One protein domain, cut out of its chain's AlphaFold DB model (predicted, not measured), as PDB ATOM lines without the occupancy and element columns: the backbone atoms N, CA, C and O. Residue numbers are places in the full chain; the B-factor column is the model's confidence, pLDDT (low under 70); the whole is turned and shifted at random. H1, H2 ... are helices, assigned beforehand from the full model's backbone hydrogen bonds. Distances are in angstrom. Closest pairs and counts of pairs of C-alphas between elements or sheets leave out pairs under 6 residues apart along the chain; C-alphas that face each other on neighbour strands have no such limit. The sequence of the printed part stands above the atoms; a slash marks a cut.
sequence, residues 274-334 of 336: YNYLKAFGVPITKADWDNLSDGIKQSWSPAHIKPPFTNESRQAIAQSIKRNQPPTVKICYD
ATOM      1  N   TYR A 274      39.078   9.772 -25.369       77.38
ATOM      2  CA  TYR A 274      40.041  10.844 -25.642       77.38
ATOM      3  C   TYR A 274      40.074  11.177 -27.129       77.38
ATOM      4  O   TYR A 274      39.949  12.342 -27.516       77.38
ATOM      5  N   ASN A 275      40.201  10.145 -27.962       65.19
ATOM      6  CA  ASN A 275      40.220  10.285 -29.411       65.19
ATOM      7  C   ASN A 275      38.895  10.844 -29.939       65.19
ATOM      8  O   ASN A 275      38.903  11.770 -30.753       65.19
ATOM      9  N   TYR A 276      37.771  10.371 -29.396       65.50
ATOM     10  CA  TYR A 276      36.441  10.894 -29.698       65.50
ATOM     11  C   TYR A 276      36.324  12.401 -29.413       65.50
ATOM     12  O   TYR A 276      35.979  13.185 -30.298       65.50
ATOM     13  N   LEU A 277      36.660  12.850 -28.200       72.31
ATOM     14  CA  LEU A 277      36.546  14.263 -27.817       72.31
ATOM     15  C   LEU A 277      37.514  15.164 -28.596       72.31
ATOM     16  O   LEU A 277      37.155  16.281 -28.989       72.31
ATOM     17  N   LYS A 278      38.725  14.672 -28.873       71.88
ATOM     18  CA  LYS A 278      39.723  15.372 -29.689       71.88
ATOM     19  C   LYS A 278      39.247  15.554 -31.132       71.88
ATOM     20  O   LYS A 278      39.424  16.638 -31.690       71.88
ATOM     21  N   ALA A 279      38.586  14.549 -31.712       60.25
ATOM     22  CA  ALA A 279      38.015  14.626 -33.059       60.25
ATOM     23  C   ALA A 279      36.928  15.712 -33.185       60.25
ATOM     24  O   ALA A 279      36.813  16.352 -34.230       60.25
ATOM     25  N   PHE A 280      36.189  15.996 -32.105       65.88
ATOM     26  CA  PHE A 280      35.198  17.080 -32.051       65.88
ATOM     27  C   PHE A 280      35.760  18.434 -31.584       65.88
ATOM     28  O   PHE A 280      34.993  19.364 -31.316       65.88
ATOM     29  N   GLY A 281      37.086  18.581 -31.522       66.25
ATOM     30  CA  GLY A 281      37.749  19.858 -31.251       66.25
ATOM     31  C   GLY A 281      37.677  20.305 -29.789       66.25
ATOM     32  O   GLY A 281      37.737  21.504 -29.513       66.25
ATOM     33  N   VAL A 282      37.525  19.371 -28.846       78.38
ATOM     34  CA  VAL A 282      37.593  19.682 -27.413       78.38
ATOM     35  C   VAL A 282      39.046  20.002 -27.022       78.38
ATOM     36  O   VAL A 282      39.937  19.194 -27.290       78.38
ATOM     37  N   PRO A 283      39.323  21.160 -26.386       82.75
ATOM     38  CA  PRO A 283      40.686  21.602 -26.084       82.75
ATOM     39  C   PRO A 283      41.253  20.918 -24.822       82.75
ATOM     40  O   PRO A 283      41.407  21.549 -23.771       82.75
ATOM     41  N   ILE A 284      41.557  19.622 -24.931       81.44
ATOM     42  CA  ILE A 284      42.165  18.789 -23.877       81.44
ATOM     43  C   ILE A 284      43.512  18.209 -24.323       81.44
ATOM     44  O   ILE A 284      43.694  17.827 -25.481       81.44
ATOM     45  N   THR A 285      44.470  18.134 -23.401       86.50
ATOM     46  CA  THR A 285      45.779  17.505 -23.631       86.50
ATOM     47  C   THR A 285      45.765  16.029 -23.231       86.50
ATOM     48  O   THR A 285      44.849  15.564 -22.555       86.50
ATOM     49  N   LYS A 286      46.785  15.268 -23.646       83.69
ATOM     50  CA  LYS A 286      46.928  13.861 -23.241       83.69
ATOM     51  C   LYS A 286      47.152  13.724 -21.728       83.69
ATOM     52  O   LYS A 286      46.556  12.857 -21.106       83.69
ATOM     53  N   ALA A 287      47.899  14.653 -21.129       87.44
ATOM     54  CA  ALA A 287      48.104  14.717 -19.683       87.44
ATOM     55  C   ALA A 287      46.798  14.976 -18.907       87.44
ATOM     56  O   ALA A 287      46.566  14.346 -17.880       87.44
ATOM     57  N   ASP A 288      45.916  15.850 -19.417       85.94
ATOM     58  CA  ASP A 288      44.591  16.076 -18.815       85.94
ATOM     59  C   ASP A 288      43.760  14.780 -18.779       85.94
ATOM     60  O   ASP A 288      43.038  14.534 -17.817       85.94
ATOM     61  N   TRP A 289      43.868  13.951 -19.823       86.62
ATOM     62  CA  TRP A 289      43.145  12.683 -19.931       86.62
ATOM     63  C   TRP A 289      43.735  11.574 -19.063       86.62
ATOM     64  O   TRP A 289      43.002  10.825 -18.421       86.62
ATOM     65  N   ASP A 290      45.059  11.458 -19.034       88.50
ATOM     66  CA  ASP A 290      45.730  10.389 -18.299       88.50
ATOM     67  C   ASP A 290      45.594  10.573 -16.774       88.50
ATOM     68  O   ASP A 290      45.583   9.578 -16.050       88.50
ATOM     69  N   ASN A 291      45.357  11.809 -16.309       88.44
ATOM     70  CA  ASN A 291      45.005  12.141 -14.921       88.44
ATOM     71  C   ASN A 291      43.603  11.666 -14.481       88.44
ATOM     72  O   ASN A 291      43.293  11.707 -13.288       88.44
ATOM     73  N   LEU A 292      42.742  11.238 -15.410       84.69
ATOM     74  CA  LEU A 292      41.423  10.699 -15.079       84.69
ATOM     75  C   LEU A 292      41.529   9.259 -14.560       84.69
ATOM     76  O   LEU A 292      42.315   8.455 -15.064       84.69
ATOM     77  N   SER A 293      40.666   8.898 -13.608       83.50
ATOM     78  CA  SER A 293      40.489   7.491 -13.230       83.50
ATOM     79  C   SER A 293      39.796   6.707 -14.350       83.50
ATOM     80  O   SER A 293      39.016   7.270 -15.123       83.50
ATOM     81  N   ASP A 294      40.031   5.398 -14.433       79.94
ATOM     82  CA  ASP A 294      39.510   4.578 -15.538       79.94
ATOM     83  C   ASP A 294      37.973   4.562 -15.609       79.94
ATOM     84  O   ASP A 294      37.400   4.614 -16.698       79.94
ATOM     85  N   GLY A 295      37.290   4.609 -14.458       76.12
ATOM     86  CA  GLY A 295      35.830   4.751 -14.408       76.12
ATOM     87  C   GLY A 295      35.328   6.089 -14.970       76.12
ATOM     88  O   GLY A 295      34.289   6.148 -15.631       76.12
ATOM     89  N   ILE A 296      36.088   7.172 -14.777       81.50
ATOM     90  CA  ILE A 296      35.764   8.478 -15.364       81.50
ATOM     91  C   ILE A 296      36.077   8.472 -16.864       81.50
ATOM     92  O   ILE A 296      35.245   8.935 -17.642       81.50
ATOM     93  N   LYS A 297      37.196   7.875 -17.301       82.06
ATOM     94  CA  LYS A 297      37.526   7.714 -18.733       82.06
ATOM     95  C   LYS A 297      36.416   6.990 -19.498       82.06
ATOM     96  O   LYS A 297      36.001   7.462 -20.554       82.06
ATOM     97  N   GLN A 298      35.872   5.904 -18.941       80.12
ATOM     98  CA  GLN A 298      34.749   5.172 -19.544       80.12
ATOM     99  C   GLN A 298      33.479   6.025 -19.674       80.12
ATOM    100  O   GLN A 298      32.743   5.896 -20.658       80.12
ATOM    101  N   SER A 299      33.244   6.926 -18.717       79.25
ATOM    102  CA  SER A 299      32.088   7.831 -18.730       79.25
ATOM    103  C   SER A 299      32.170   8.854 -19.869       79.25
ATOM    104  O   SER A 299      31.144   9.341 -20.324       79.25
ATOM    105  N   TRP A 300      33.371   9.150 -20.368       78.88
ATOM    106  CA  TRP A 300      33.622  10.058 -21.491       78.88
ATOM    107  C   TRP A 300      33.697   9.343 -22.854       78.88
ATOM    108  O   TRP A 300      34.112   9.946 -23.842       78.88
ATOM    109  N   SER A 301      33.303   8.069 -22.934       74.56
ATOM    110  CA  SER A 301      33.226   7.342 -24.206       74.56
ATOM    111  C   SER A 301      31.996   7.756 -25.031       74.56
ATOM    112  O   SER A 301      30.981   8.179 -24.465       74.56
ATOM    113  N   PRO A 302      32.019   7.578 -26.363       65.81
ATOM    114  CA  PRO A 302      30.889   7.921 -27.235       65.81
ATOM    115  C   PRO A 302      29.570   7.223 -26.891       65.81
ATOM    116  O   PRO A 302      28.515   7.646 -27.358       65.81
ATOM    117  N   ALA A 303      29.610   6.148 -26.099       68.00
ATOM    118  CA  ALA A 303      28.418   5.469 -25.606       68.00
ATOM    119  C   ALA A 303      27.624   6.313 -24.588       68.00
ATOM    120  O   ALA A 303      26.415   6.133 -24.448       68.00
ATOM    121  N   HIS A 304      28.288   7.238 -23.889       69.12
ATOM    122  CA  HIS A 304      27.733   7.978 -22.750       69.12
ATOM    123  C   HIS A 304      27.635   9.490 -22.985       69.12
ATOM    124  O   HIS A 304      26.924  10.187 -22.256       69.12
ATOM    125  N   ILE A 305      28.333  10.005 -23.996       67.94
ATOM    126  CA  ILE A 305      28.361  11.429 -24.326       67.94
ATOM    127  C   ILE A 305      28.053  11.659 -25.804       67.94
ATOM    128  O   ILE A 305      28.479  10.910 -26.681       67.94
ATOM    129  N   LYS A 306      27.297  12.721 -26.087       68.12
ATOM    130  CA  LYS A 306      27.016  13.151 -27.457       68.12
ATOM    131  C   LYS A 306      28.153  14.009 -28.015       68.12
ATOM    132  O   LYS A 306      28.913  14.599 -27.244       68.12
ATOM    133  N   PRO A 307      28.226  14.166 -29.349       65.69
ATOM    134  CA  PRO A 307      29.243  15.012 -29.942       65.69
ATOM    135  C   PRO A 307      29.038  16.490 -29.572       65.69
ATOM    136  O   PRO A 307      27.931  17.012 -29.740       65.69
ATOM    137  N   PRO A 308      30.079  17.206 -29.111       67.19
ATOM    138  CA  PRO A 308      29.971  18.620 -28.780       67.19
ATOM    139  C   PRO A 308      30.064  19.500 -30.035       67.19
ATOM    140  O   PRO A 308      31.143  19.764 -30.577       67.19
ATOM    141  N   PHE A 309      28.911  19.991 -30.490       61.53
ATOM    142  CA  PHE A 309      28.813  20.814 -31.702       61.53
ATOM    143  C   PHE A 309      29.031  22.317 -31.466       61.53
ATOM    144  O   PHE A 309      29.378  23.025 -32.411       61.53
ATOM    145  N   THR A 310      28.895  22.812 -30.228       72.06
ATOM    146  CA  THR A 310      29.111  24.232 -29.887       72.06
ATOM    147  C   THR A 310      30.440  24.464 -29.163       72.06
ATOM    148  O   THR A 310      30.916  23.610 -28.413       72.06
ATOM    149  N   ASN A 311      31.039  25.646 -29.353       72.50
ATOM    150  CA  ASN A 311      32.286  26.021 -28.673       72.50
ATOM    151  C   ASN A 311      32.132  26.068 -27.146       72.50
ATOM    152  O   ASN A 311      33.028  25.633 -26.430       72.50
ATOM    153  N   GLU A 312      30.984  26.527 -26.654       77.06
ATOM    154  CA  GLU A 312      30.658  26.558 -25.223       77.06
ATOM    155  C   GLU A 312      30.631  25.146 -24.624       77.06
ATOM    156  O   GLU A 312      31.213  24.910 -23.566       77.06
ATOM    157  N   SER A 313      30.046  24.175 -25.338       72.19
ATOM    158  CA  SER A 313      30.030  22.771 -24.911       72.19
ATOM    159  C   SER A 313      31.434  22.172 -24.893       72.19
ATOM    160  O   SER A 313      31.810  21.508 -23.929       72.19
ATOM    161  N   ARG A 314      32.250  22.454 -25.919       80.69
ATOM    162  CA  ARG A 314      33.656  22.010 -25.971       80.69
ATOM    163  C   ARG A 314      34.462  22.553 -24.791       80.69
ATOM    164  O   ARG A 314      35.226  21.812 -24.178       80.69
ATOM    165  N   GLN A 315      34.273  23.826 -24.443       86.50
ATOM    166  CA  GLN A 315      34.949  24.448 -23.303       86.50
ATOM    167  C   GLN A 315      34.466  23.887 -21.959       86.50
ATOM    168  O   GLN A 315      35.294  23.606 -21.092       86.50
ATOM    169  N   ALA A 316      33.160  23.667 -21.791       82.50
ATOM    170  CA  ALA A 316      32.595  23.088 -20.571       82.50
ATOM    171  C   ALA A 316      33.086  21.650 -20.327       82.50
ATOM    172  O   ALA A 316      33.457  21.304 -19.205       82.50
ATOM    173  N   ILE A 317      33.161  20.833 -21.383       85.31
ATOM    174  CA  ILE A 317      33.721  19.475 -21.322       85.31
ATOM    175  C   ILE A 317      35.196  19.517 -20.923       85.31
ATOM    176  O   ILE A 317      35.600  18.826 -19.988       85.31
ATOM    177  N   ALA A 318      35.996  20.373 -21.568       89.38
ATOM    178  CA  ALA A 318      37.414  20.504 -21.244       89.38
ATOM    179  C   ALA A 318      37.644  20.927 -19.781       89.38
ATOM    180  O   ALA A 318      38.546  20.411 -19.125       89.38
ATOM    181  N   GLN A 319      36.816  21.830 -19.244       91.19
ATOM    182  CA  GLN A 319      36.882  22.223 -17.834       91.19
ATOM    183  C   GLN A 319      36.495  21.085 -16.882       91.19
ATOM    184  O   GLN A 319      37.106  20.950 -15.825       91.19
ATOM    185  N   SER A 320      35.502  20.268 -17.243       87.50
ATOM    186  CA  SER A 320      35.064  19.120 -16.441       87.50
ATOM    187  C   SER A 320      36.150  18.039 -16.367       87.50
ATOM    188  O   SER A 320      36.483  17.577 -15.276       87.50
ATOM    189  N   ILE A 321      36.801  17.741 -17.496       87.94
ATOM    190  CA  ILE A 321      37.933  16.805 -17.574       87.94
ATOM    191  C   ILE A 321      39.122  17.300 -16.746       87.94
ATOM    192  O   ILE A 321      39.647  16.560 -15.920       87.94
ATOM    193  N   LYS A 322      39.491  18.582 -16.865       90.56
ATOM    194  CA  LYS A 322      40.581  19.180 -16.067       90.56
ATOM    195  C   LYS A 322      40.318  19.176 -14.560       90.56
ATOM    196  O   LYS A 322      41.254  19.247 -13.773       90.56
ATOM    197  N   ARG A 323      39.048  19.102 -14.150       88.31
ATOM    198  CA  ARG A 323      38.626  18.983 -12.745       88.31
ATOM    199  C   ARG A 323      38.445  17.533 -12.292       88.31
ATOM    200  O   ARG A 323      37.983  17.322 -11.175       88.31
ATOM    201  N   ASN A 324      38.791  16.557 -13.135       85.88
ATOM    202  CA  ASN A 324      38.587  15.130 -12.898       85.88
ATOM    203  C   ASN A 324      37.126  14.786 -12.552       85.88
ATOM    204  O   ASN A 324      36.841  14.066 -11.596       85.88
ATOM    205  N   GLN A 325      36.184  15.369 -13.297       83.56
ATOM    206  CA  GLN A 325      34.753  15.157 -13.103       83.56
ATOM    207  C   GLN A 325      34.171  14.290 -14.231       83.56
ATOM    208  O   GLN A 325      34.612  14.397 -15.380       83.56
ATOM    209  N   PRO A 326      33.179  13.434 -13.926       85.81
ATOM    210  CA  PRO A 326      32.413  12.744 -14.955       85.81
ATOM    211  C   PRO A 326      31.553  13.744 -15.747       85.81
ATOM    212  O   PRO A 326      31.277  14.848 -15.258       85.81
ATOM    213  N   PRO A 327      31.086  13.371 -16.951       79.94
ATOM    214  CA  PRO A 327      30.172  14.213 -17.702       79.94
ATOM    215  C   PRO A 327      28.902  14.466 -16.896       79.94
ATOM    216  O   PRO A 327      28.308  13.568 -16.300       79.94
ATOM    217  N   THR A 328      28.476  15.723 -16.874       79.06
ATOM    218  CA  THR A 328      27.196  16.084 -16.263       79.06
ATOM    219  C   THR A 328      26.042  15.606 -17.141       79.06
ATOM    220  O   THR A 328      26.188  15.474 -18.354       79.06
ATOM    221  N   VAL A 329      24.854  15.442 -16.552       72.94
ATOM    222  CA  VAL A 329      23.614  15.134 -17.293       72.94
ATOM    223  C   VAL A 329      23.431  16.094 -18.474       72.94
ATOM    224  O   VAL A 329      23.099  15.678 -19.578       72.94
ATOM    225  N   LYS A 330      23.742  17.377 -18.282       68.56
ATOM    226  CA  LYS A 330      23.701  18.370 -19.355       68.56
ATOM    227  C   LYS A 330      24.637  18.005 -20.516       68.56
ATOM    228  O   LYS A 330      24.219  18.032 -21.658       68.56
ATOM    229  N   ILE A 331      25.868  17.586 -20.239       70.75
ATOM    230  CA  ILE A 331      26.859  17.187 -21.255       70.75
ATOM    231  C   ILE A 331      26.480  15.870 -21.956       70.75
ATOM    232  O   ILE A 331      26.722  15.715 -23.152       70.75
ATOM    233  N   CYS A 332      25.855  14.935 -21.241       66.88
ATOM    234  CA  CYS A 332      25.358  13.690 -21.832       66.88
ATOM    235  C   CYS A 332      24.153  13.914 -22.763       66.88
ATOM    236  O   CYS A 332      23.980  13.176 -23.735       66.88
ATOM    237  N   TYR A 333      23.300  14.907 -22.470       56.34
ATOM    238  CA  TYR A 333      21.968  15.004 -23.076       56.34
ATOM    239  C   TYR A 333      21.675  16.278 -23.876       56.34
ATOM    240  O   TYR A 333      20.833  16.180 -24.781       56.34
ATOM    241  N   ASP A 334      22.338  17.412 -23.619       45.88
ATOM    242  CA  ASP A 334      22.037  18.661 -24.326       45.88
ATOM    243  C   ASP A 334      22.387  18.570 -25.812       45.88
ATOM    244  O   ASP A 334      23.470  18.164 -26.236       45.88
TER     245      ASP A 334
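AT A GLANCE: This is residues 274 to 334 of the 336 residues of an uncharacterized protein of Ignavibacteria bacterium (UniProt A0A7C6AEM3). One helix, H4, runs along one side of a small rounded body; four short helices, H1, H2, H3 and H5, are spread round the rest, joined by loops. H2 packs on H4's last residues, 321 to 322. The printed part has 61 residues with five named helices, in order H1 to H5 along the chain, and no named strand; the class is all helix, with 34 of the 61 printed residues in the helices, and the whole is compact, with a radius of gyration of the C-alphas of 10.1 A and spans of 25 by 19 by 18 A.

HOW THE PARTS SIT: H4, residues 311 to 322, touches H2, residues 286 to 290; the closest C-alphas, of Asp 288 and Lys 322, are 5.8 A apart. H5, residues 329 to 333, is close to H4 but not clearly touching, the closest C-alphas being Ile 317 and Ile 331, 7.2 A. H1, residues 274 to 279, is likewise close to H2, at Tyr 274 and Trp 289, 6.8 A between C-alphas. H3, residues 294 to 299, is apart from H4. In these five helices every O i to N i+4 pair is within hydrogen-bond range.

IN THESE COORDINATES: H4 is 16.6 A long, from C-alpha 311 at (32.286, 26.021, -28.673) to C-alpha 322 at (40.581, 19.180, -16.067).

THE WHOLE: The printed part has no cut. The link from H3 to H4 is long, 11 residues. Mean pLDDT of the printed part is 76.8; residues 302 to 309 are among those under 70.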